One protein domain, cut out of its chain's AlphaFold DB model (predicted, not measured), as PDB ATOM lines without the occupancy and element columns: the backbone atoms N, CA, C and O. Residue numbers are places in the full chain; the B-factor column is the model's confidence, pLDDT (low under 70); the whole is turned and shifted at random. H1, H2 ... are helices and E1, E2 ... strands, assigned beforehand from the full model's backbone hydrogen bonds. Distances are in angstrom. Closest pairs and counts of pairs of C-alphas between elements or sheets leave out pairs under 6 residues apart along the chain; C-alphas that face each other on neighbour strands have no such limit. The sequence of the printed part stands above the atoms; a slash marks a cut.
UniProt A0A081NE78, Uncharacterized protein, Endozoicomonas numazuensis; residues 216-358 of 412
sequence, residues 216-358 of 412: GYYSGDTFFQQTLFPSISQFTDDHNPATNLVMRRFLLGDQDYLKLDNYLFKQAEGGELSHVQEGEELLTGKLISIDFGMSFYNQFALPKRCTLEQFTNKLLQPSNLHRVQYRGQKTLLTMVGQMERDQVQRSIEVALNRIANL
ATOM      1  N   GLY A 216      33.111 -17.965  11.602       69.44
ATOM      2  CA  GLY A 216      33.062 -19.427  11.747       69.44
ATOM      3  C   GLY A 216      33.684 -19.956  13.045       69.44
ATOM      4  O   GLY A 216      33.773 -21.167  13.219       69.44
ATOM      5  N   TYR A 217      34.090 -19.075  13.964       76.88
ATOM      6  CA  TYR A 217      34.408 -19.454  15.336       76.88
ATOM      7  C   TYR A 217      33.206 -19.247  16.270       76.88
ATOM      8  O   TYR A 217      32.446 -18.285  16.143       76.88
ATOM      9  N   TYR A 218      33.095 -20.125  17.262       78.94
ATOM     10  CA  TYR A 218      32.128 -20.092  18.356       78.94
ATOM     11  C   TYR A 218      32.829 -19.723  19.674       78.94
ATOM     12  O   TYR A 218      34.055 -19.749  19.761       78.94
ATOM     13  N   SER A 219      32.074 -19.396  20.726       81.69
ATOM     14  CA  SER A 219      32.641 -19.172  22.069       81.69
ATOM     15  C   SER A 219      33.255 -20.465  22.627       81.69
ATOM     16  O   SER A 219      32.708 -21.545  22.410       81.69
ATOM     17  N   GLY A 220      34.376 -20.392  23.351       80.88
ATOM     18  CA  GLY A 220      35.132 -21.570  23.803       80.88
ATOM     19  C   GLY A 220      34.376 -22.531  24.734       80.88
ATOM     20  O   GLY A 220      34.772 -23.685  24.882       80.88
ATOM     21  N   ASP A 221      33.264 -22.110  25.342       83.62
ATOM     22  CA  ASP A 221      32.357 -22.989  26.094       83.62
ATOM     23  C   ASP A 221      31.554 -23.944  25.190       83.62
ATOM     24  O   ASP A 221      31.126 -25.006  25.648       83.62
ATOM     25  N   THR A 222      31.425 -23.614  23.902       80.25
ATOM     26  CA  THR A 222      30.734 -24.409  22.871       80.25
ATOM     27  C   THR A 222      31.381 -25.784  22.667       80.25
ATOM     28  O   THR A 222      30.676 -26.760  22.416       80.25
ATOM     29  N   PHE A 223      32.696 -25.906  22.890       82.19
ATOM     30  CA  PHE A 223      33.426 -27.186  22.895       82.19
ATOM     31  C   PHE A 223      32.844 -28.215  23.886       82.19
ATOM     32  O   PHE A 223      32.896 -29.417  23.653       82.19
ATOM     33  N   PHE A 224      32.236 -27.762  24.989       80.56
ATOM     34  CA  PHE A 224      31.577 -28.641  25.964       80.56
ATOM     35  C   PHE A 224      30.071 -28.834  25.709       80.56
ATOM     36  O   PHE A 224      29.407 -29.475  26.522       80.56
ATOM     37  N   GLN A 225      29.528 -28.260  24.629       75.69
ATOM     38  CA  GLN A 225      28.088 -28.220  24.330       75.69
ATOM     39  C   GLN A 225      27.730 -28.845  22.975       75.69
ATOM     40  O   GLN A 225      26.688 -29.484  22.870       75.69
ATOM     41  N   GLN A 226      28.562 -28.648  21.946       62.31
ATOM     42  CA  GLN A 226      28.286 -29.079  20.568       62.31
ATOM     43  C   GLN A 226      29.208 -30.198  20.074       62.31
ATOM     44  O   GLN A 226      28.813 -30.969  19.203       62.31
ATOM     45  N   THR A 227      30.418 -30.324  20.624       56.84
ATOM     46  CA  THR A 227      31.334 -31.406  20.249       56.84
ATOM     47  C   THR A 227      30.775 -32.735  20.761       56.84
ATOM     48  O   THR A 227      30.823 -33.013  21.956       56.84
ATOM     49  N   LEU A 228      30.244 -33.560  19.851       50.22
ATOM     50  CA  LEU A 228      29.646 -34.868  20.165       50.22
ATOM     51  C   LEU A 228      30.632 -35.814  20.871       50.22
ATOM     52  O   LEU A 228      30.226 -36.625  21.701       50.22
ATOM     53  N   PHE A 229      31.930 -35.663  20.586       50.97
ATOM     54  CA  PHE A 229      33.005 -36.474  21.153       50.97
ATOM     55  C   PHE A 229      34.189 -35.605  21.633       50.97
ATOM     56  O   PHE A 229      35.229 -35.557  20.973       50.97
ATOM     57  N   PRO A 230      34.093 -34.924  22.796       53.38
ATOM     58  CA  PRO A 230      35.163 -34.045  23.291       53.38
ATOM     59  C   PRO A 230      36.483 -34.776  23.596       53.38
ATOM     60  O   PRO A 230      37.517 -34.138  23.744       53.38
ATOM     61  N   SER A 231      36.441 -36.107  23.706       52.12
ATOM     62  CA  SER A 231      37.592 -37.004  23.877       52.12
ATOM     63  C   SER A 231      38.244 -37.459  22.563       52.12
ATOM     64  O   SER A 231      39.211 -38.210  22.612       52.12
ATOM     65  N   ILE A 232      37.704 -37.068  21.402       49.06
ATOM     66  CA  ILE A 232      38.238 -37.417  20.070       49.06
ATOM     67  C   ILE A 232      38.802 -36.168  19.358       49.06
ATOM     68  O   ILE A 232      39.671 -36.276  18.494       49.06
ATOM     69  N   SER A 233      38.393 -34.961  19.768       59.12
ATOM     70  CA  SER A 233      38.955 -33.711  19.248       59.12
ATOM     71  C   SER A 233      40.420 -33.499  19.642       59.12
ATOM     72  O   SER A 233      40.730 -33.120  20.773       59.12
ATOM     73  N   GLN A 234      41.323 -33.658  18.676       70.06
ATOM     74  CA  GLN A 234      42.711 -33.212  18.795       70.06
ATOM     75  C   GLN A 234      42.851 -31.739  18.394       70.06
ATOM     76  O   GLN A 234      42.081 -31.227  17.588       70.06
ATOM     77  N   PHE A 235      43.872 -31.060  18.911       76.88
ATOM     78  CA  PHE A 235      44.235 -29.703  18.500       76.88
ATOM     79  C   PHE A 235      45.647 -29.706  17.911       76.88
ATOM     80  O   PHE A 235      46.552 -30.314  18.495       76.88
ATOM     81  N   THR A 236      45.854 -28.993  16.798       73.38
ATOM     82  CA  THR A 236      47.206 -28.723  16.281       73.38
ATOM     83  C   THR A 236      47.985 -27.884  17.294       73.38
ATOM     84  O   THR A 236      47.383 -27.092  18.021       73.38
ATOM     85  N   ASP A 237      49.314 -28.021  17.359       72.31
ATOM     86  CA  ASP A 237      50.136 -27.282  18.336       72.31
ATOM     87  C   ASP A 237      49.956 -25.751  18.234       72.31
ATOM     88  O   ASP A 237      50.013 -25.052  19.249       72.31
ATOM     89  N   ASP A 238      49.644 -25.244  17.035       72.50
ATOM     90  CA  ASP A 238      49.335 -23.838  16.735       72.50
ATOM     91  C   ASP A 238      48.009 -23.338  17.320       72.50
ATOM     92  O   ASP A 238      47.821 -22.137  17.476       72.50
ATOM     93  N   HIS A 239      47.072 -24.216  17.662       80.75
ATOM     94  CA  HIS A 239      45.767 -23.826  18.210       80.75
ATOM     95  C   HIS A 239      45.404 -24.626  19.469       80.75
ATOM     96  O   HIS A 239      44.235 -24.787  19.824       80.75
ATOM     97  N   ASN A 240      46.425 -25.147  20.145       87.69
ATOM     98  CA  ASN A 240      46.283 -26.078  21.247       87.69
ATOM     99  C   ASN A 240      45.917 -25.370  22.571       87.69
ATOM    100  O   ASN A 240      46.516 -24.335  22.894       87.69
ATOM    101  N   PRO A 241      44.994 -25.913  23.390       90.88
ATOM    102  CA  PRO A 241      44.675 -25.379  24.714       90.88
ATOM    103  C   PRO A 241      45.891 -25.257  25.654       90.88
ATOM    104  O   PRO A 241      45.975 -24.301  26.428       90.88
ATOM    105  N   ALA A 242      46.872 -26.163  25.561       92.88
ATOM    106  CA  ALA A 242      48.107 -26.121  26.346       92.88
ATOM    107  C   ALA A 242      49.116 -25.078  25.822       92.88
ATOM    108  O   ALA A 242      49.696 -24.343  26.625       92.88
ATOM    109  N   THR A 243      49.262 -24.913  24.500       92.94
ATOM    110  CA  THR A 243      50.040 -23.797  23.915       92.94
ATOM    111  C   THR A 243      49.437 -22.449  24.335       92.94
ATOM    112  O   THR A 243      50.145 -21.558  24.810       92.94
ATOM    113  N   ASN A 244      48.105 -22.326  24.276       91.56
ATOM    114  CA  ASN A 244      47.365 -21.153  24.755       91.56
ATOM    115  C   ASN A 244      47.578 -20.891  26.262       91.56
ATOM    116  O   ASN A 244      47.736 -19.730  26.652       91.56
ATOM    117  N   LEU A 245      47.643 -21.929  27.114       92.00
ATOM    118  CA  LEU A 245      48.023 -21.773  28.528       92.00
ATOM    119  C   LEU A 245      49.416 -21.146  28.669       92.00
ATOM    120  O   LEU A 245      49.559 -20.206  29.449       92.00
ATOM    121  N   VAL A 246      50.433 -21.637  27.950       94.38
ATOM    122  CA  VAL A 246      51.801 -21.094  28.042       94.38
ATOM    123  C   VAL A 246      51.830 -19.622  27.631       94.38
ATOM    124  O   VAL A 246      52.373 -18.801  28.373       94.38
ATOM    125  N   MET A 247      51.199 -19.253  26.513       93.06
ATOM    126  CA  MET A 247      51.188 -17.852  26.083       93.06
ATOM    127  C   MET A 247      50.471 -16.949  27.096       93.06
ATOM    128  O   MET A 247      51.021 -15.931  27.510       93.06
ATOM    129  N   ARG A 248      49.273 -17.327  27.560       90.69
ATOM    130  CA  ARG A 248      48.477 -16.477  28.462       90.69
ATOM    131  C   ARG A 248      49.039 -16.398  29.887       90.69
ATOM    132  O   ARG A 248      49.127 -15.295  30.424       90.69
ATOM    133  N   ARG A 249      49.466 -17.515  30.497       89.75
ATOM    134  CA  ARG A 249      50.071 -17.503  31.848       89.75
ATOM    135  C   ARG A 249      51.483 -16.966  31.817       89.75
ATOM    136  O   ARG A 249      51.821 -16.053  32.564       89.75
ATOM    137  N   PHE A 250      52.335 -17.582  31.010       92.81
ATOM    138  CA  PHE A 250      53.768 -17.430  31.179       92.81
ATOM    139  C   PHE A 250      54.335 -16.244  30.404       92.81
ATOM    140  O   PHE A 250      54.981 -15.419  31.050       92.81
ATOM    141  N   LEU A 251      54.073 -16.122  29.098       93.19
ATOM    142  CA  LEU A 251      54.519 -14.966  28.306       93.19
ATOM    143  C   LEU A 251      53.786 -13.695  28.752       93.19
ATOM    144  O   LEU A 251      54.412 -12.742  29.212       93.19
ATOM    145  N   LEU A 252      52.455 -13.708  28.665       90.88
ATOM    146  CA  LEU A 252      51.630 -12.520  28.868       90.88
ATOM    147  C   LEU A 252      51.356 -12.189  30.336       90.88
ATOM    148  O   LEU A 252      50.909 -11.087  30.616       90.88
ATOM    149  N   GLY A 253      51.622 -13.080  31.296       84.62
ATOM    150  CA  GLY A 253      51.454 -12.753  32.717       84.62
ATOM    151  C   GLY A 253      50.013 -12.414  33.115       84.62
ATOM    152  O   GLY A 253      49.797 -11.588  34.002       84.62
ATOM    153  N   ASP A 254      49.033 -13.037  32.463       79.31
ATOM    154  CA  ASP A 254      47.670 -13.143  32.974       79.31
ATOM    155  C   ASP A 254      47.580 -14.392  33.882       79.31
ATOM    156  O   ASP A 254      48.381 -15.322  33.799       79.31
ATOM    157  N   GLN A 255      46.607 -14.440  34.783       69.38
ATOM    158  CA  GLN A 255      46.283 -15.645  35.560       69.38
ATOM    159  C   GLN A 255      44.793 -15.992  35.518       69.38
ATOM    160  O   GLN A 255      44.447 -17.149  35.737       69.38
ATOM    161  N   ASP A 256      43.933 -15.018  35.227       67.00
ATOM    162  CA  ASP A 256      42.476 -15.072  35.418       67.00
ATOM    163  C   ASP A 256      41.752 -15.650  34.183       67.00
ATOM    164  O   ASP A 256      40.588 -16.036  34.240       67.00
ATOM    165  N   TYR A 257      42.460 -15.764  33.058       78.19
ATOM    166  CA  TYR A 257      41.928 -16.137  31.743       78.19
ATOM    167  C   TYR A 257      41.346 -17.553  31.608       78.19
ATOM    168  O   TYR A 257      40.868 -17.894  30.533       78.19
ATOM    169  N   LEU A 258      41.355 -18.401  32.646       85.69
ATOM    170  CA  LEU A 258      40.908 -19.805  32.554       85.69
ATOM    171  C   LEU A 258      39.426 -19.980  32.151       85.69
ATOM    172  O   LEU A 258      38.997 -21.100  31.857       85.69
ATOM    173  N   LYS A 259      38.658 -18.887  32.154       87.12
ATOM    174  CA  LYS A 259      37.279 -18.785  31.668       87.12
ATOM    175  C   LYS A 259      37.218 -18.914  30.139       87.12
ATOM    176  O   LYS A 259      38.016 -18.311  29.425       87.12
ATOM    177  N   LEU A 260      36.256 -19.693  29.650       86.12
ATOM    178  CA  LEU A 260      36.191 -20.128  28.250       86.12
ATOM    179  C   LEU A 260      35.676 -19.075  27.254       86.12
ATOM    180  O   LEU A 260      35.857 -19.258  26.059       86.12
ATOM    181  N   ASP A 261      35.090 -17.967  27.713       80.94
ATOM    182  CA  ASP A 261      34.679 -16.850  26.847       80.94
ATOM    183  C   ASP A 261      35.841 -15.909  26.473       80.94
ATOM    184  O   ASP A 261      35.705 -15.106  25.557       80.94
ATOM    185  N   ASN A 262      37.015 -16.064  27.101       84.81
ATOM    186  CA  ASN A 262      38.276 -15.499  26.594       84.81
ATOM    187  C   ASN A 262      38.836 -16.304  25.399       84.81
ATOM    188  O   ASN A 262      39.977 -16.094  24.988       84.81
ATOM    189  N   TYR A 263      38.073 -17.263  24.871       86.56
ATOM    190  CA  TYR A 263      38.485 -18.135  23.782       86.56
ATOM    191  C   TYR A 263      37.428 -18.209  22.702       86.56
ATOM    192  O   TYR A 263      36.227 -18.202  22.971       86.56
ATOM    193  N   LEU A 264      37.914 -18.360  21.478       85.19
ATOM    194  CA  LEU A 264      37.107 -18.743  20.339       85.19
ATOM    195  C   LEU A 264      37.553 -20.120  19.845       85.19
ATOM    196  O   LEU A 264      38.747 -20.397  19.726       85.19
ATOM    197  N   PHE A 265      36.576 -20.984  19.590       83.25
ATOM    198  CA  PHE A 265      36.740 -22.360  19.143       83.25
ATOM    199  C   PHE A 265      36.118 -22.532  17.756       83.25
ATOM    200  O   PHE A 265      34.941 -22.231  17.565       83.25
ATOM    201  N   LYS A 266      36.891 -23.054  16.806       80.19
ATOM    202  CA  LYS A 266      36.392 -23.572  15.530       80.19
ATOM    203  C   LYS A 266      36.701 -25.068  15.445       80.19
ATOM    204  O   LYS A 266      37.793 -25.499  15.814       80.19
ATOM    205  N   GLN A 267      35.753 -25.843  14.936       76.62
ATOM    206  CA  GLN A 267      35.951 -27.238  14.545       76.62
ATOM    207  C   GLN A 267      36.375 -27.287  13.065       76.62
ATOM    208  O   GLN A 267      35.912 -26.464  12.274       76.62
ATOM    209  N   ALA A 268      37.262 -28.206  12.681       71.25
ATOM    210  CA  ALA A 268      37.599 -28.421  11.274       71.25
ATOM    211  C   ALA A 268      36.355 -28.837  10.470       71.25
ATOM    212  O   ALA A 268      35.573 -29.682  10.908       71.25
ATOM    213  N   GLU A 269      36.182 -28.239   9.289       66.44
ATOM    214  CA  GLU A 269      34.997 -28.415   8.444       66.44
ATOM    215  C   GLU A 269      35.381 -28.644   6.973       66.44
ATOM    216  O   GLU A 269      36.313 -28.034   6.441       66.44
ATOM    217  N   GLY A 270      34.612 -29.498   6.287       64.94
ATOM    218  CA  GLY A 270      34.682 -29.683   4.836       64.94
ATOM    219  C   GLY A 270      36.080 -30.051   4.330       64.94
ATOM    220  O   GLY A 270      36.596 -31.123   4.633       64.94
ATOM    221  N   GLY A 271      36.694 -29.160   3.547       54.25
ATOM    222  CA  GLY A 271      38.005 -29.394   2.930       54.25
ATOM    223  C   GLY A 271      39.142 -29.648   3.928       54.25
ATOM    224  O   GLY A 271      40.061 -30.396   3.600       54.25
ATOM    225  N   GLU A 272      39.048 -29.120   5.159       57.88
ATOM    226  CA  GLU A 272      40.025 -29.371   6.237       57.88
ATOM    227  C   GLU A 272      40.035 -30.851   6.682       57.88
ATOM    228  O   GLU A 272      41.023 -31.312   7.246       57.88
ATOM    229  N   LEU A 273      38.971 -31.610   6.383       56.53
ATOM    230  CA  LEU A 273      38.833 -33.039   6.688       56.53
ATOM    231  C   LEU A 273      39.164 -33.949   5.488       56.53
ATOM    232  O   LEU A 273      39.204 -35.165   5.639       56.53
ATOM    233  N   SER A 274      39.432 -33.398   4.296       55.75
ATOM    234  CA  SER A 274      39.549 -34.178   3.042       55.75
ATOM    235  C   SER A 274      40.794 -35.082   2.929       55.75
ATOM    236  O   SER A 274      40.957 -35.800   1.943       55.75
ATOM    237  N   HIS A 275      41.663 -35.065   3.943       53.78
ATOM    238  CA  HIS A 275      42.846 -35.922   4.075       53.78
ATOM    239  C   HIS A 275      42.758 -36.920   5.247       53.78
ATOM    240  O   HIS A 275      43.728 -37.622   5.516       53.78
ATOM    241  N   VAL A 276      41.618 -36.976   5.944       54.09
ATOM    242  CA  VAL A 276      41.351 -37.895   7.063       54.09
ATOM    243  C   VAL A 276      40.654 -39.145   6.522       54.09
ATOM    244  O   VAL A 276      39.711 -39.016   5.740       54.09
ATOM    245  N   GLN A 277      41.101 -40.349   6.894       51.62
ATOM    246  CA  GLN A 277      40.494 -41.585   6.381       51.62
ATOM    247  C   GLN A 277      39.228 -41.970   7.161       51.62
ATOM    248  O   GLN A 277      39.043 -41.612   8.324       51.62
ATOM    249  N   GLU A 278      38.336 -42.721   6.513       43.66
ATOM    250  CA  GLU A 278      37.092 -43.196   7.123       43.66
ATOM    251  C   GLU A 278      37.407 -44.178   8.270       43.66
ATOM    252  O   GLU A 278      37.984 -45.243   8.055       43.66
ATOM    253  N   GLY A 279      37.073 -43.781   9.504       47.75
ATOM    254  CA  GLY A 279      37.487 -44.460  10.741       47.75
ATOM    255  C   GLY A 279      38.566 -43.725  11.553       47.75
ATOM    256  O   GLY A 279      38.772 -44.059  12.717       47.75
ATOM    257  N   GLU A 280      39.199 -42.687  10.997       52.53
ATOM    258  CA  GLU A 280      40.193 -41.834  11.669       52.53
ATOM    259  C   GLU A 280      39.615 -40.463  12.093       52.53
ATOM    260  O   GLU A 280      40.328 -39.470  12.009       52.53
ATOM    261  N   GLU A 281      38.341 -40.361  12.519       47.53
ATOM    262  CA  GLU A 281      37.594 -39.092  12.749       47.53
ATOM    263  C   GLU A 281      38.139 -38.158  13.867       47.53
ATOM    264  O   GLU A 281      37.454 -37.787  14.824       47.53
ATOM    265  N   LEU A 282      39.382 -37.703  13.738       54.59
ATOM    266  CA  LEU A 282      40.049 -36.749  14.612       54.59
ATOM    267  C   LEU A 282      39.630 -35.326  14.238       54.59
ATOM    268  O   LEU A 282      40.323 -34.611  13.512       54.59
ATOM    269  N   LEU A 283      38.474 -34.919  14.765       58.16
ATOM    270  CA  LEU A 283      37.917 -33.570  14.638       58.16
ATOM    271  C   LEU A 283      38.917 -32.514  15.129       58.16
ATOM    272  O   LEU A 283      38.994 -32.228  16.327       58.16
ATOM    273  N   THR A 284      39.681 -31.930  14.206       67.56
ATOM    274  CA  THR A 284      40.764 -31.001  14.537       67.56
ATOM    275  C   THR A 284      40.201 -29.667  15.021       67.56
ATOM    276  O   THR A 284      39.601 -28.896  14.274       67.56
ATOM    277  N   GLY A 285      40.376 -29.394  16.310       75.25
ATOM    278  CA  GLY A 285      39.980 -28.147  16.943       75.25
ATOM    279  C   GLY A 285      40.999 -27.036  16.705       75.25
ATOM    280  O   GLY A 285      42.209 -27.241  16.828       75.25
ATOM    281  N   LYS A 286      40.500 -25.826  16.444       81.50
ATOM    282  CA  LYS A 286      41.264 -24.578  16.471       81.50
ATOM    283  C   LYS A 286      40.775 -23.714  17.637       81.50
ATOM    284  O   LYS A 286      39.694 -23.136  17.560       81.50
ATOM    285  N   LEU A 287      41.552 -23.635  18.725       86.06
ATOM    286  CA  LEU A 287      41.311 -22.712  19.837       86.06
ATOM    287  C   LEU A 287      42.249 -21.497  19.758       86.06
ATOM    288  O   LEU A 287      43.473 -21.635  19.850       86.06
ATOM    289  N   ILE A 288      41.670 -20.301  19.657       86.38
ATOM    290  CA  ILE A 288      42.401 -19.027  19.666       86.38
ATOM    291  C   ILE A 288      42.043 -18.203  20.908       86.38
ATOM    292  O   ILE A 288      40.894 -18.181  21.355       86.38
ATOM    293  N   SER A 289      43.038 -17.519  21.473       87.50
ATOM    294  CA  SER A 289      42.835 -16.565  22.565       87.50
ATOM    295  C   SER A 289      42.201 -15.277  22.035       87.50
ATOM    296  O   SER A 289      42.651 -14.704  21.042       87.50
ATOM    297  N   ILE A 290      41.202 -14.779  22.755       81.44
ATOM    298  CA  ILE A 290      40.702 -13.404  22.663       81.44
ATOM    299  C   ILE A 290      40.756 -12.757  24.055       81.44
ATOM    300  O   ILE A 290      41.178 -13.381  25.025       81.44
ATOM    301  N   ASP A 291      40.358 -11.491  24.156       80.38
ATOM    302  CA  ASP A 291      40.317 -10.720  25.406       80.38
ATOM    303  C   ASP A 291      41.629 -10.743  26.215       80.38
ATOM    304  O   ASP A 291      41.805 -11.512  27.164       80.38
ATOM    305  N   PHE A 292      42.580  -9.890  25.840       85.62
ATOM    306  CA  PHE A 292      43.885  -9.805  26.503       85.62
ATOM    307  C   PHE A 292      43.933  -8.729  27.596       85.62
ATOM    308  O   PHE A 292      45.021  -8.418  28.083       85.62
ATOM    309  N   GLY A 293      42.789  -8.158  28.000       77.50
ATOM    310  CA  GLY A 293      42.715  -6.952  28.841       77.50
ATOM    311  C   GLY A 293      43.308  -7.094  30.251       77.50
ATOM    312  O   GLY A 293      43.454  -6.100  30.960       77.50
ATOM    313  N   MET A 294      43.675  -8.315  30.660       77.00
ATOM    314  CA  MET A 294      44.386  -8.609  31.911       77.00
ATOM    315  C   MET A 294      45.863  -9.009  31.733       77.00
ATOM    316  O   MET A 294      46.492  -9.490  32.680       77.00
ATOM    317  N   SER A 295      46.435  -8.802  30.547       84.38
ATOM    318  CA  SER A 295      47.844  -9.100  30.269       84.38
ATOM    319  C   SER A 295      48.792  -8.128  30.976       84.38
ATOM    320  O   SER A 295      48.484  -6.960  31.222       84.38
ATOM    321  N   PHE A 296      49.963  -8.646  31.336       81.44
ATOM    322  CA  PHE A 296      51.057  -8.011  32.077       81.44
ATOM    323  C   PHE A 296      50.683  -7.486  33.473       81.44
ATOM    324  O   PHE A 296      51.490  -6.833  34.132       81.44
ATOM    325  N   TYR A 297      49.477  -7.800  33.951       73.25
ATOM    326  CA  TYR A 297      48.954  -7.357  35.241       73.25
ATOM    327  C   TYR A 297      49.213  -8.371  36.377       73.25
ATOM    328  O   TYR A 297      49.546  -7.984  37.495       73.25
ATOM    329  N   ASN A 298      49.093  -9.676  36.112       67.06
ATOM    330  CA  ASN A 298      49.042 -10.734  37.129       67.06
ATOM    331  C   ASN A 298      50.295 -11.634  37.067       67.06
ATOM    332  O   ASN A 298      50.206 -12.817  36.738       67.06
ATOM    333  N   GLN A 299      51.475 -11.094  37.403       70.94
ATOM    334  CA  GLN A 299      52.777 -11.779  37.273       70.94
ATOM    335  C   GLN A 299      52.735 -13.289  37.601       70.94
ATOM    336  O   GLN A 299      52.656 -13.694  38.765       70.94
ATOM    337  N   PHE A 300      52.838 -14.144  36.576       80.75
ATOM    338  CA  PHE A 300      53.044 -15.584  36.748       80.75
ATOM    339  C   PHE A 300      54.495 -15.831  37.183       80.75
ATOM    340  O   PHE A 300      55.380 -16.124  36.377       80.75
ATOM    341  N   ALA A 301      54.741 -15.607  38.474       81.19
ATOM    342  CA  ALA A 301      56.052 -15.717  39.094       81.19
ATOM    343  C   ALA A 301      56.485 -17.187  39.185       81.19
ATOM    344  O   ALA A 301      55.773 -18.020  39.755       81.19
ATOM    345  N   LEU A 302      57.663 -17.506  38.658       87.19
ATOM    346  CA  LEU A 302      58.275 -18.832  38.755       87.19
ATOM    347  C   LEU A 302      59.278 -18.874  39.921       87.19
ATOM    348  O   LEU A 302      59.842 -17.834  40.263       87.19
ATOM    349  N   PRO A 303      59.521 -20.043  40.545       85.31
ATOM    350  CA  PRO A 303      60.657 -20.221  41.448       85.31
ATOM    351  C   PRO A 303      61.981 -19.839  40.771       85.31
ATOM    352  O   PRO A 303      62.141 -20.016  39.562       85.31
ATOM    353  N   LYS A 304      62.963 -19.365  41.543       83.94
ATOM    354  CA  LYS A 304      64.324 -19.160  41.021       83.94
ATOM    355  C   LYS A 304      64.913 -20.520  40.644       83.94
ATOM    356  O   LYS A 304      64.889 -21.426  41.471       83.94
ATOM    357  N   ARG A 305      65.443 -20.644  39.420       85.81
ATOM    358  CA  ARG A 305      65.876 -21.924  38.815       85.81
ATOM    359  C   ARG A 305      64.737 -22.960  38.706       85.81
ATOM    360  O   ARG A 305      64.932 -24.129  39.021       85.81
ATOM    361  N   CYS A 306      63.546 -22.523  38.288       92.31
ATOM    362  CA  CYS A 306      62.418 -23.418  38.010       92.31
ATOM    363  C   CYS A 306      62.790 -24.454  36.937       92.31
ATOM    364  O   CYS A 306      63.314 -24.078  35.890       92.31
ATOM    365  N   THR A 307      62.473 -25.731  37.159       93.25
ATOM    366  CA  THR A 307      62.590 -26.774  36.120       93.25
ATOM    367  C   THR A 307      61.374 -26.770  35.188       93.25
ATOM    368  O   THR A 307      60.318 -26.235  35.543       93.25
ATOM    369  N   LEU A 308      61.481 -27.411  34.017       95.00
ATOM    370  CA  LEU A 308      60.354 -27.615  33.094       95.00
ATOM    371  C   LEU A 308      59.188 -28.383  33.747       95.00
ATOM    372  O   LEU A 308      58.020 -28.065  33.520       95.00
ATOM    373  N   GLU A 309      59.489 -29.346  34.619       94.19
ATOM    374  CA  GLU A 309      58.483 -30.089  35.386       94.19
ATOM    375  C   GLU A 309      57.762 -29.183  36.399       94.19
ATOM    376  O   GLU A 309      56.533 -29.122  36.427       94.19
ATOM    377  N   GLN A 310      58.513 -28.408  37.192       94.88
ATOM    378  CA  GLN A 310      57.953 -27.439  38.142       94.88
ATOM    379  C   GLN A 310      57.117 -26.364  37.433       94.88
ATOM    380  O   GLN A 310      56.065 -25.963  37.937       94.88
ATOM    381  N   PHE A 311      57.561 -25.929  36.251       95.38
ATOM    382  CA  PHE A 311      56.828 -25.016  35.384       95.38
ATOM    383  C   PHE A 311      55.505 -25.630  34.930       95.38
ATOM    384  O   PHE A 311      54.458 -25.025  35.143       95.38
ATOM    385  N   THR A 312      55.542 -26.845  34.379       95.00
ATOM    386  CA  THR A 312      54.371 -27.578  33.878       95.00
ATOM    387  C   THR A 312      53.352 -27.810  34.989       95.00
ATOM    388  O   THR A 312      52.186 -27.436  34.854       95.00
ATOM    389  N   ASN A 313      53.801 -28.307  36.144       93.06
ATOM    390  CA  ASN A 313      52.958 -28.498  37.323       93.06
ATOM    391  C   ASN A 313      52.292 -27.176  37.755       93.06
ATOM    392  O   ASN A 313      51.087 -27.140  38.008       93.06
ATOM    393  N   LYS A 314      53.029 -26.056  37.760       91.31
ATOM    394  CA  LYS A 314      52.477 -24.734  38.103       91.31
ATOM    395  C   LYS A 314      51.556 -24.149  37.021       91.31
ATOM    396  O   LYS A 314      50.608 -23.432  37.352       91.31
ATOM    397  N   LEU A 315      51.814 -24.444  35.747       92.00
ATOM    398  CA  LEU A 315      51.020 -24.014  34.594       92.00
ATOM    399  C   LEU A 315      49.664 -24.725  34.541       92.00
ATOM    400  O   LEU A 315      48.660 -24.091  34.213       92.00
ATOM    401  N   LEU A 316      49.624 -26.005  34.916       92.06
ATOM    402  CA  LEU A 316      48.409 -26.820  34.945       92.06
ATOM    403  C   LEU A 316      47.637 -26.698  36.275       92.06
ATOM    404  O   LEU A 316      46.435 -26.950  36.319       92.06
ATOM    405  N   GLN A 317      48.269 -26.254  37.367       89.12
ATOM    406  CA  GLN A 317      47.590 -26.092  38.657       89.12
ATOM    407  C   GLN A 317      46.715 -24.813  38.716       89.12
ATOM    408  O   GLN A 317      47.234 -23.695  38.574       89.12
ATOM    409  N   PRO A 318      45.399 -24.911  39.007       83.94
ATOM    410  CA  PRO A 318      44.556 -23.741  39.253       83.94
ATOM    411  C   PRO A 318      44.862 -23.122  40.621       83.94
ATOM    412  O   PRO A 318      45.011 -23.842  41.617       83.94
ATOM    413  N   SER A 319      44.910 -21.785  40.678       80.06
ATOM    414  CA  SER A 319      45.101 -21.034  41.926       80.06
ATOM    415  C   SER A 319      43.906 -21.217  42.872       80.06
ATOM    416  O   SER A 319      42.802 -21.544  42.434       80.06
ATOM    417  N   ASN A 320      44.092 -20.949  44.168       80.31
ATOM    418  CA  ASN A 320      42.987 -20.998  45.133       80.31
ATOM    419  C   ASN A 320      41.855 -20.015  44.783       80.31
ATOM    420  O   ASN A 320      40.692 -20.345  44.995       80.31
ATOM    421  N   LEU A 321      42.175 -18.863  44.181       76.44
ATOM    422  CA  LEU A 321      41.169 -17.925  43.680       76.44
ATOM    423  C   LEU A 321      40.350 -18.559  42.545       76.44
ATOM    424  O   LEU A 321      39.126 -18.545  42.599       76.44
ATOM    425  N   HIS A 322      41.005 -19.200  41.570       77.06
ATOM    426  CA  HIS A 322      40.319 -19.808  40.422       77.06
ATOM    427  C   HIS A 322      39.472 -21.017  40.849       77.06
ATOM    428  O   HIS A 322      38.367 -21.199  40.349       77.06
ATOM    429  N   ARG A 323      39.947 -21.808  41.826       82.94
ATOM    430  CA  ARG A 323      39.196 -22.929  42.425       82.94
ATOM    431  C   ARG A 323      37.884 -22.488  43.087       82.94
ATOM    432  O   ARG A 323      36.949 -23.280  43.138       82.94
ATOM    433  N   VAL A 324      37.819 -21.255  43.598       82.88
ATOM    434  CA  VAL A 324      36.595 -20.654  44.154       82.88
ATOM    435  C   VAL A 324      35.750 -20.022  43.044       82.88
ATOM    436  O   VAL A 324      34.565 -20.319  42.940       82.88
ATOM    437  N   GLN A 325      36.367 -19.198  42.194       79.31
ATOM    438  CA  GLN A 325      35.715 -18.413  41.138       79.31
ATOM    439  C   GLN A 325      35.046 -19.272  40.053       79.31
ATOM    440  O   GLN A 325      33.977 -18.912  39.570       79.31
ATOM    441  N   TYR A 326      35.642 -20.419  39.717       82.38
ATOM    442  CA  TYR A 326      35.163 -21.352  38.687       82.38
ATOM    443  C   TYR A 326      34.708 -22.696  39.281       82.38
ATOM    444  O   TYR A 326      34.765 -23.733  38.618       82.38
ATOM    445  N   ARG A 327      34.282 -22.721  40.554       84.81
ATOM    446  CA  ARG A 327      33.883 -23.963  41.235       84.81
ATOM    447  C   ARG A 327      32.725 -24.646  40.494       84.81
ATOM    448  O   ARG A 327      31.624 -24.112  40.437       84.81
ATOM    449  N   GLY A 328      32.973 -25.850  39.975       84.69
ATOM    450  CA  GLY A 328      31.986 -26.638  39.224       84.69
ATOM    451  C   GLY A 328      31.794 -26.217  37.761       84.69
ATOM    452  O   GLY A 328      30.967 -26.810  37.076       84.69
ATOM    453  N   GLN A 329      32.547 -25.231  37.268       88.06
ATOM    454  CA  GLN A 329      32.482 -24.768  35.879       88.06
ATOM    455  C   GLN A 329      33.554 -25.451  35.016       88.06
ATOM    456  O   GLN A 329      34.618 -25.836  35.506       88.06
ATOM    457  N   LYS A 330      33.285 -25.585  33.713       89.44
ATOM    458  CA  LYS A 330      34.296 -25.984  32.723       89.44
ATOM    459  C   LYS A 330      35.262 -24.817  32.483       89.44
ATOM    460  O   LYS A 330      34.852 -23.660  32.459       89.44
ATOM    461  N   THR A 331      36.545 -25.123  32.320       90.88
ATOM    462  CA  THR A 331      37.631 -24.140  32.140       90.88
ATOM    463  C   THR A 331      38.617 -24.618  31.076       90.88
ATOM    464  O   THR A 331      38.577 -25.783  30.679       90.88
ATOM    465  N   LEU A 332      39.562 -23.768  30.668       90.75
ATOM    466  CA  LEU A 332      40.653 -24.167  29.769       90.75
ATOM    467  C   LEU A 332      41.485 -25.340  30.332       90.75
ATOM    468  O   LEU A 332      41.882 -26.236  29.594       90.75
ATOM    469  N   LEU A 333      41.680 -25.399  31.658       91.56
ATOM    470  CA  LEU A 333      42.316 -26.552  32.313       91.56
ATOM    471  C   LEU A 333      41.472 -27.830  32.209       91.56
ATOM    472  O   LEU A 333      42.016 -28.927  32.270       91.56
ATOM    473  N   THR A 334      40.154 -27.708  32.042       90.31
ATOM    474  CA  THR A 334      39.268 -28.851  31.794       90.31
ATOM    475  C   THR A 334      39.373 -29.358  30.356       90.31
ATOM    476  O   THR A 334      39.205 -30.553  30.163       90.31
ATOM    477  N   MET A 335      39.686 -28.496  29.378       88.81
ATOM    478  CA  MET A 335      40.014 -28.927  28.007       88.81
ATOM    479  C   MET A 335      41.349 -29.680  27.995       88.81
ATOM    480  O   MET A 335      41.428 -30.802  27.515       88.81
ATOM    481  N   VAL A 336      42.386 -29.099  28.612       90.88
ATOM    482  CA  VAL A 336      43.715 -29.733  28.713       90.88
ATOM    483  C   VAL A 336      43.668 -31.047  29.502       90.88
ATOM    484  O   VAL A 336      44.379 -31.985  29.170       90.88
ATOM    485  N   GLY A 337      42.782 -31.157  30.497       89.00
ATOM    486  CA  GLY A 337      42.523 -32.402  31.226       89.00
ATOM    487  C   GLY A 337      41.770 -33.492  30.445       89.00
ATOM    488  O   GLY A 337      41.485 -34.533  31.032       89.00
ATOM    489  N   GLN A 338      41.420 -33.266  29.174       85.38
ATOM    490  CA  GLN A 338      40.874 -34.278  28.254       85.38
ATOM    491  C   GLN A 338      41.869 -34.690  27.156       85.38
ATOM    492  O   GLN A 338      41.538 -35.534  26.330       85.38
ATOM    493  N   MET A 339      43.065 -34.098  27.135       85.44
ATOM    494  CA  MET A 339      44.112 -34.395  26.159       85.44
ATOM    495  C   MET A 339      45.103 -35.435  26.688       85.44
ATOM    496  O   MET A 339      45.326 -35.539  27.896       85.44
ATOM    497  N   GLU A 340      45.776 -36.133  25.773       86.31
ATOM    498  CA  GLU A 340      46.855 -37.054  26.132       86.31
ATOM    499  C   GLU A 340      48.060 -36.334  26.744       86.31
ATOM    500  O   GLU A 340      48.475 -35.263  26.289       86.31
ATOM    501  N   ARG A 341      48.665 -36.947  27.771       89.50
ATOM    502  CA  ARG A 341      49.754 -36.331  28.552       89.50
ATOM    503  C   ARG A 341      50.921 -35.892  27.669       89.50
ATOM    504  O   ARG A 341      51.416 -34.774  27.817       89.50
ATOM    505  N   ASP A 342      51.321 -36.753  26.743       89.06
ATOM    506  CA  ASP A 342      52.465 -36.535  25.859       89.06
ATOM    507  C   ASP A 342      52.178 -35.434  24.826       89.06
ATOM    508  O   ASP A 342      53.086 -34.706  24.424       89.06
ATOM    509  N   GLN A 343      50.908 -35.251  24.435       87.00
ATOM    510  CA  GLN A 343      50.475 -34.109  23.626       87.00
ATOM    511  C   GLN A 343      50.577 -32.818  24.446       87.00
ATOM    512  O   GLN A 343      51.181 -31.856  23.984       87.00
ATOM    513  N   VAL A 344      50.061 -32.800  25.681       91.31
ATOM    514  CA  VAL A 344      50.132 -31.621  26.567       91.31
ATOM    515  C   VAL A 344      51.581 -31.203  26.833       91.31
ATOM    516  O   VAL A 344      51.890 -30.013  26.768       91.31
ATOM    517  N   GLN A 345      52.481 -32.156  27.094       93.06
ATOM    518  CA  GLN A 345      53.907 -31.877  27.293       93.06
ATOM    519  C   GLN A 345      54.560 -31.318  26.018       93.06
ATOM    520  O   GLN A 345      55.187 -30.260  26.075       93.06
ATOM    521  N   ARG A 346      54.329 -31.950  24.858       91.62
ATOM    522  CA  ARG A 346      54.833 -31.482  23.557       91.62
ATOM    523  C   ARG A 346      54.358 -30.068  23.224       91.62
ATOM    524  O   ARG A 346      55.181 -29.220  22.896       91.62
ATOM    525  N   SER A 347      53.064 -29.780  23.362       92.75
ATOM    526  CA  SER A 347      52.506 -28.452  23.078       92.75
ATOM    527  C   SER A 347      53.059 -27.375  24.025       92.75
ATOM    528  O   SER A 347      53.301 -26.244  23.603       92.75
ATOM    529  N   ILE A 348      53.342 -27.719  25.292       95.44
ATOM    530  CA  ILE A 348      54.034 -26.823  26.235       95.44
ATOM    531  C   ILE A 348      55.470 -26.532  25.777       95.44
ATOM    532  O   ILE A 348      55.881 -25.370  25.761       95.44
ATOM    533  N   GLU A 349      56.231 -27.553  25.380       95.25
ATOM    534  CA  GLU A 349      57.602 -27.385  24.882       95.25
ATOM    535  C   GLU A 349      57.649 -26.604  23.562       95.25
ATOM    536  O   GLU A 349      58.490 -25.719  23.403       95.25
ATOM    537  N   VAL A 350      56.717 -26.856  22.640       93.38
ATOM    538  CA  VAL A 350      56.564 -26.094  21.391       93.38
ATOM    539  C   VAL A 350      56.272 -24.621  21.691       93.38
ATOM    540  O   VAL A 350      56.922 -23.745  21.119       93.38
ATOM    541  N   ALA A 351      55.368 -24.323  22.629       95.00
ATOM    542  CA  ALA A 351      55.074 -22.952  23.042       95.00
ATOM    543  C   ALA A 351      56.296 -22.240  23.647       95.00
ATOM    544  O   ALA A 351      56.590 -21.096  23.298       95.00
ATOM    545  N   LEU A 352      57.036 -22.925  24.528       96.94
ATOM    546  CA  LEU A 352      58.267 -22.398  25.118       96.94
ATOM    547  C   LEU A 352      59.343 -22.147  24.054       96.94
ATOM    548  O   LEU A 352      59.992 -21.106  24.105       96.94
ATOM    549  N   ASN A 353      59.504 -23.040  23.071       96.19
ATOM    550  CA  ASN A 353      60.468 -22.862  21.981       96.19
ATOM    551  C   ASN A 353      60.120 -21.643  21.112       96.19
ATOM    552  O   ASN A 353      61.004 -20.855  20.781       96.19
ATOM    553  N   ARG A 354      58.836 -21.426  20.796       94.94
ATOM    554  CA  ARG A 354      58.404 -20.226  20.057       94.94
ATOM    555  C   ARG A 354      58.730 -18.940  20.821       94.94
ATOM    556  O   ARG A 354      59.296 -18.024  20.237       94.94
ATOM    557  N   ILE A 355      58.471 -18.901  22.134       96.38
ATOM    558  CA  ILE A 355      58.842 -17.763  22.996       96.38
ATOM    559  C   ILE A 355      60.367 -17.573  23.038       96.38
ATOM    560  O   ILE A 355      60.849 -16.447  22.915       96.38
ATOM    561  N   ALA A 356      61.132 -18.657  23.197       96.81
ATOM    562  CA  ALA A 356      62.596 -18.653  23.245       96.81
ATOM    563  C   ALA A 356      63.244 -18.103  21.957       96.81
ATOM    564  O   ALA A 356      64.302 -17.465  22.021       96.81
ATOM    565  N   ASN A 357      62.594 -18.307  20.810       95.75
ATOM    566  CA  ASN A 357      63.087 -17.916  19.490       95.75
ATOM    567  C   ASN A 357      62.786 -16.457  19.094       95.75
ATOM    568  O   ASN A 357      63.329 -16.001  18.090       95.75
ATOM    569  N   LEU A 358      61.993 -15.701  19.868       95.00
ATOM    570  CA  LEU A 358      61.704 -14.288  19.571       95.00
ATOM    571  C   LEU A 358      62.982 -13.427  19.612       95.00
ATOM    572  O   LEU A 358      63.651 -13.331  20.646       95.00
TER     573      LEU A 358
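Overview. This is residues 216 to 358 of the 412 residues of an uncharacterized protein of Endozoicomonas numazuensis (UniProt A0A081NE78). What shape would one see first? A ribbon of two strands, E1 and E2, runs beside a small cluster of helices in which H2 has H4, H6 and H7 packed round it, while H1 packs on E1 and long loops fill much of the rest. Residues 274 to 279, in the loop after H3, stick out at one end of the long axis. What is it made of? The printed part has 143 residues, with seven named helices and two named strands in the order H1 H2 E1 H3 E2 H4 H5 H6 H7; it is mostly helix by its named elements, which hold 66 residues, under half. The sheet, in the order E1 - E2, is antiparallel, and the whole is compact, with a radius of gyration of the C-alphas of 15.4 A, yet elongated, spanning 50 by 32 by 24 A.

Along the chain. Where are the strands? E1 is residues 263 to 267, with C-alpha 263 at (38.485, -18.135, 23.782), and E2 is residues 285 to 289; each is 13.2 A long. Where are the longer helices? H7, residues 341 to 356, is 22.5 A long and ends with C-alpha 356 at (62.596, -18.653, 23.245). H2 is residues 241 to 251, 14.8 A, and H4 is residues 308 to 316, 12.1 A. Which are the short ones? H1 is residues 220 to 224, beginning with C-alpha 220 at (35.132, -21.570, 23.803); H3 is 270 to 273, H5 is 320 to 325 and H6 is 332 to 336.

Arrangement. How do the strands pair? E1 and E2 are antiparallel at 162 degrees, with N 266 and O 286 2.9 A apart and N 288 and O 264 2.9 A apart, within hydrogen-bond range. What is near the sheet? The closest C-alphas of H1 and E1, Gly 220 and Tyr 263, are 4.8 A apart; those of H2 and E2, Pro 241 and Leu 287, are 6.5 A apart. What touches the hub, H2? H7 touches it, closest at the C-alphas of Thr 243 and Ala 351, 5.2 A, the same way at a tilt of 37 degrees, only just steep. H4 touches it about perpendicular at 75 degrees, with C-alphas 245 and 315 closest at 7.1 A, and H6 touches it with C-alphas 241 and 336 closest at 6.0 A. How are the helix backbones? Every O i to N i+4 pair is within hydrogen-bond range in H2, H4, H5, H6 and H7; H1 has 0 of 1, with 1 of 2 O i to N i+3 pairs within range, and H3 is too short for an i+4 pair.

Size, cuts and confidence. How large is it? The two C-alphas farthest apart, those of Glu 278 and Lys 304, are 49.7 A apart, and the printed part has no cut. Which links are long? H1 to H2, H2 to E1, H3 to E2 and E2 to H4 are long. Where is confidence low? The mean pLDDT of the printed part is 80.4, and 28 residues are under 70, among them 226 to 233 and 269 to 284.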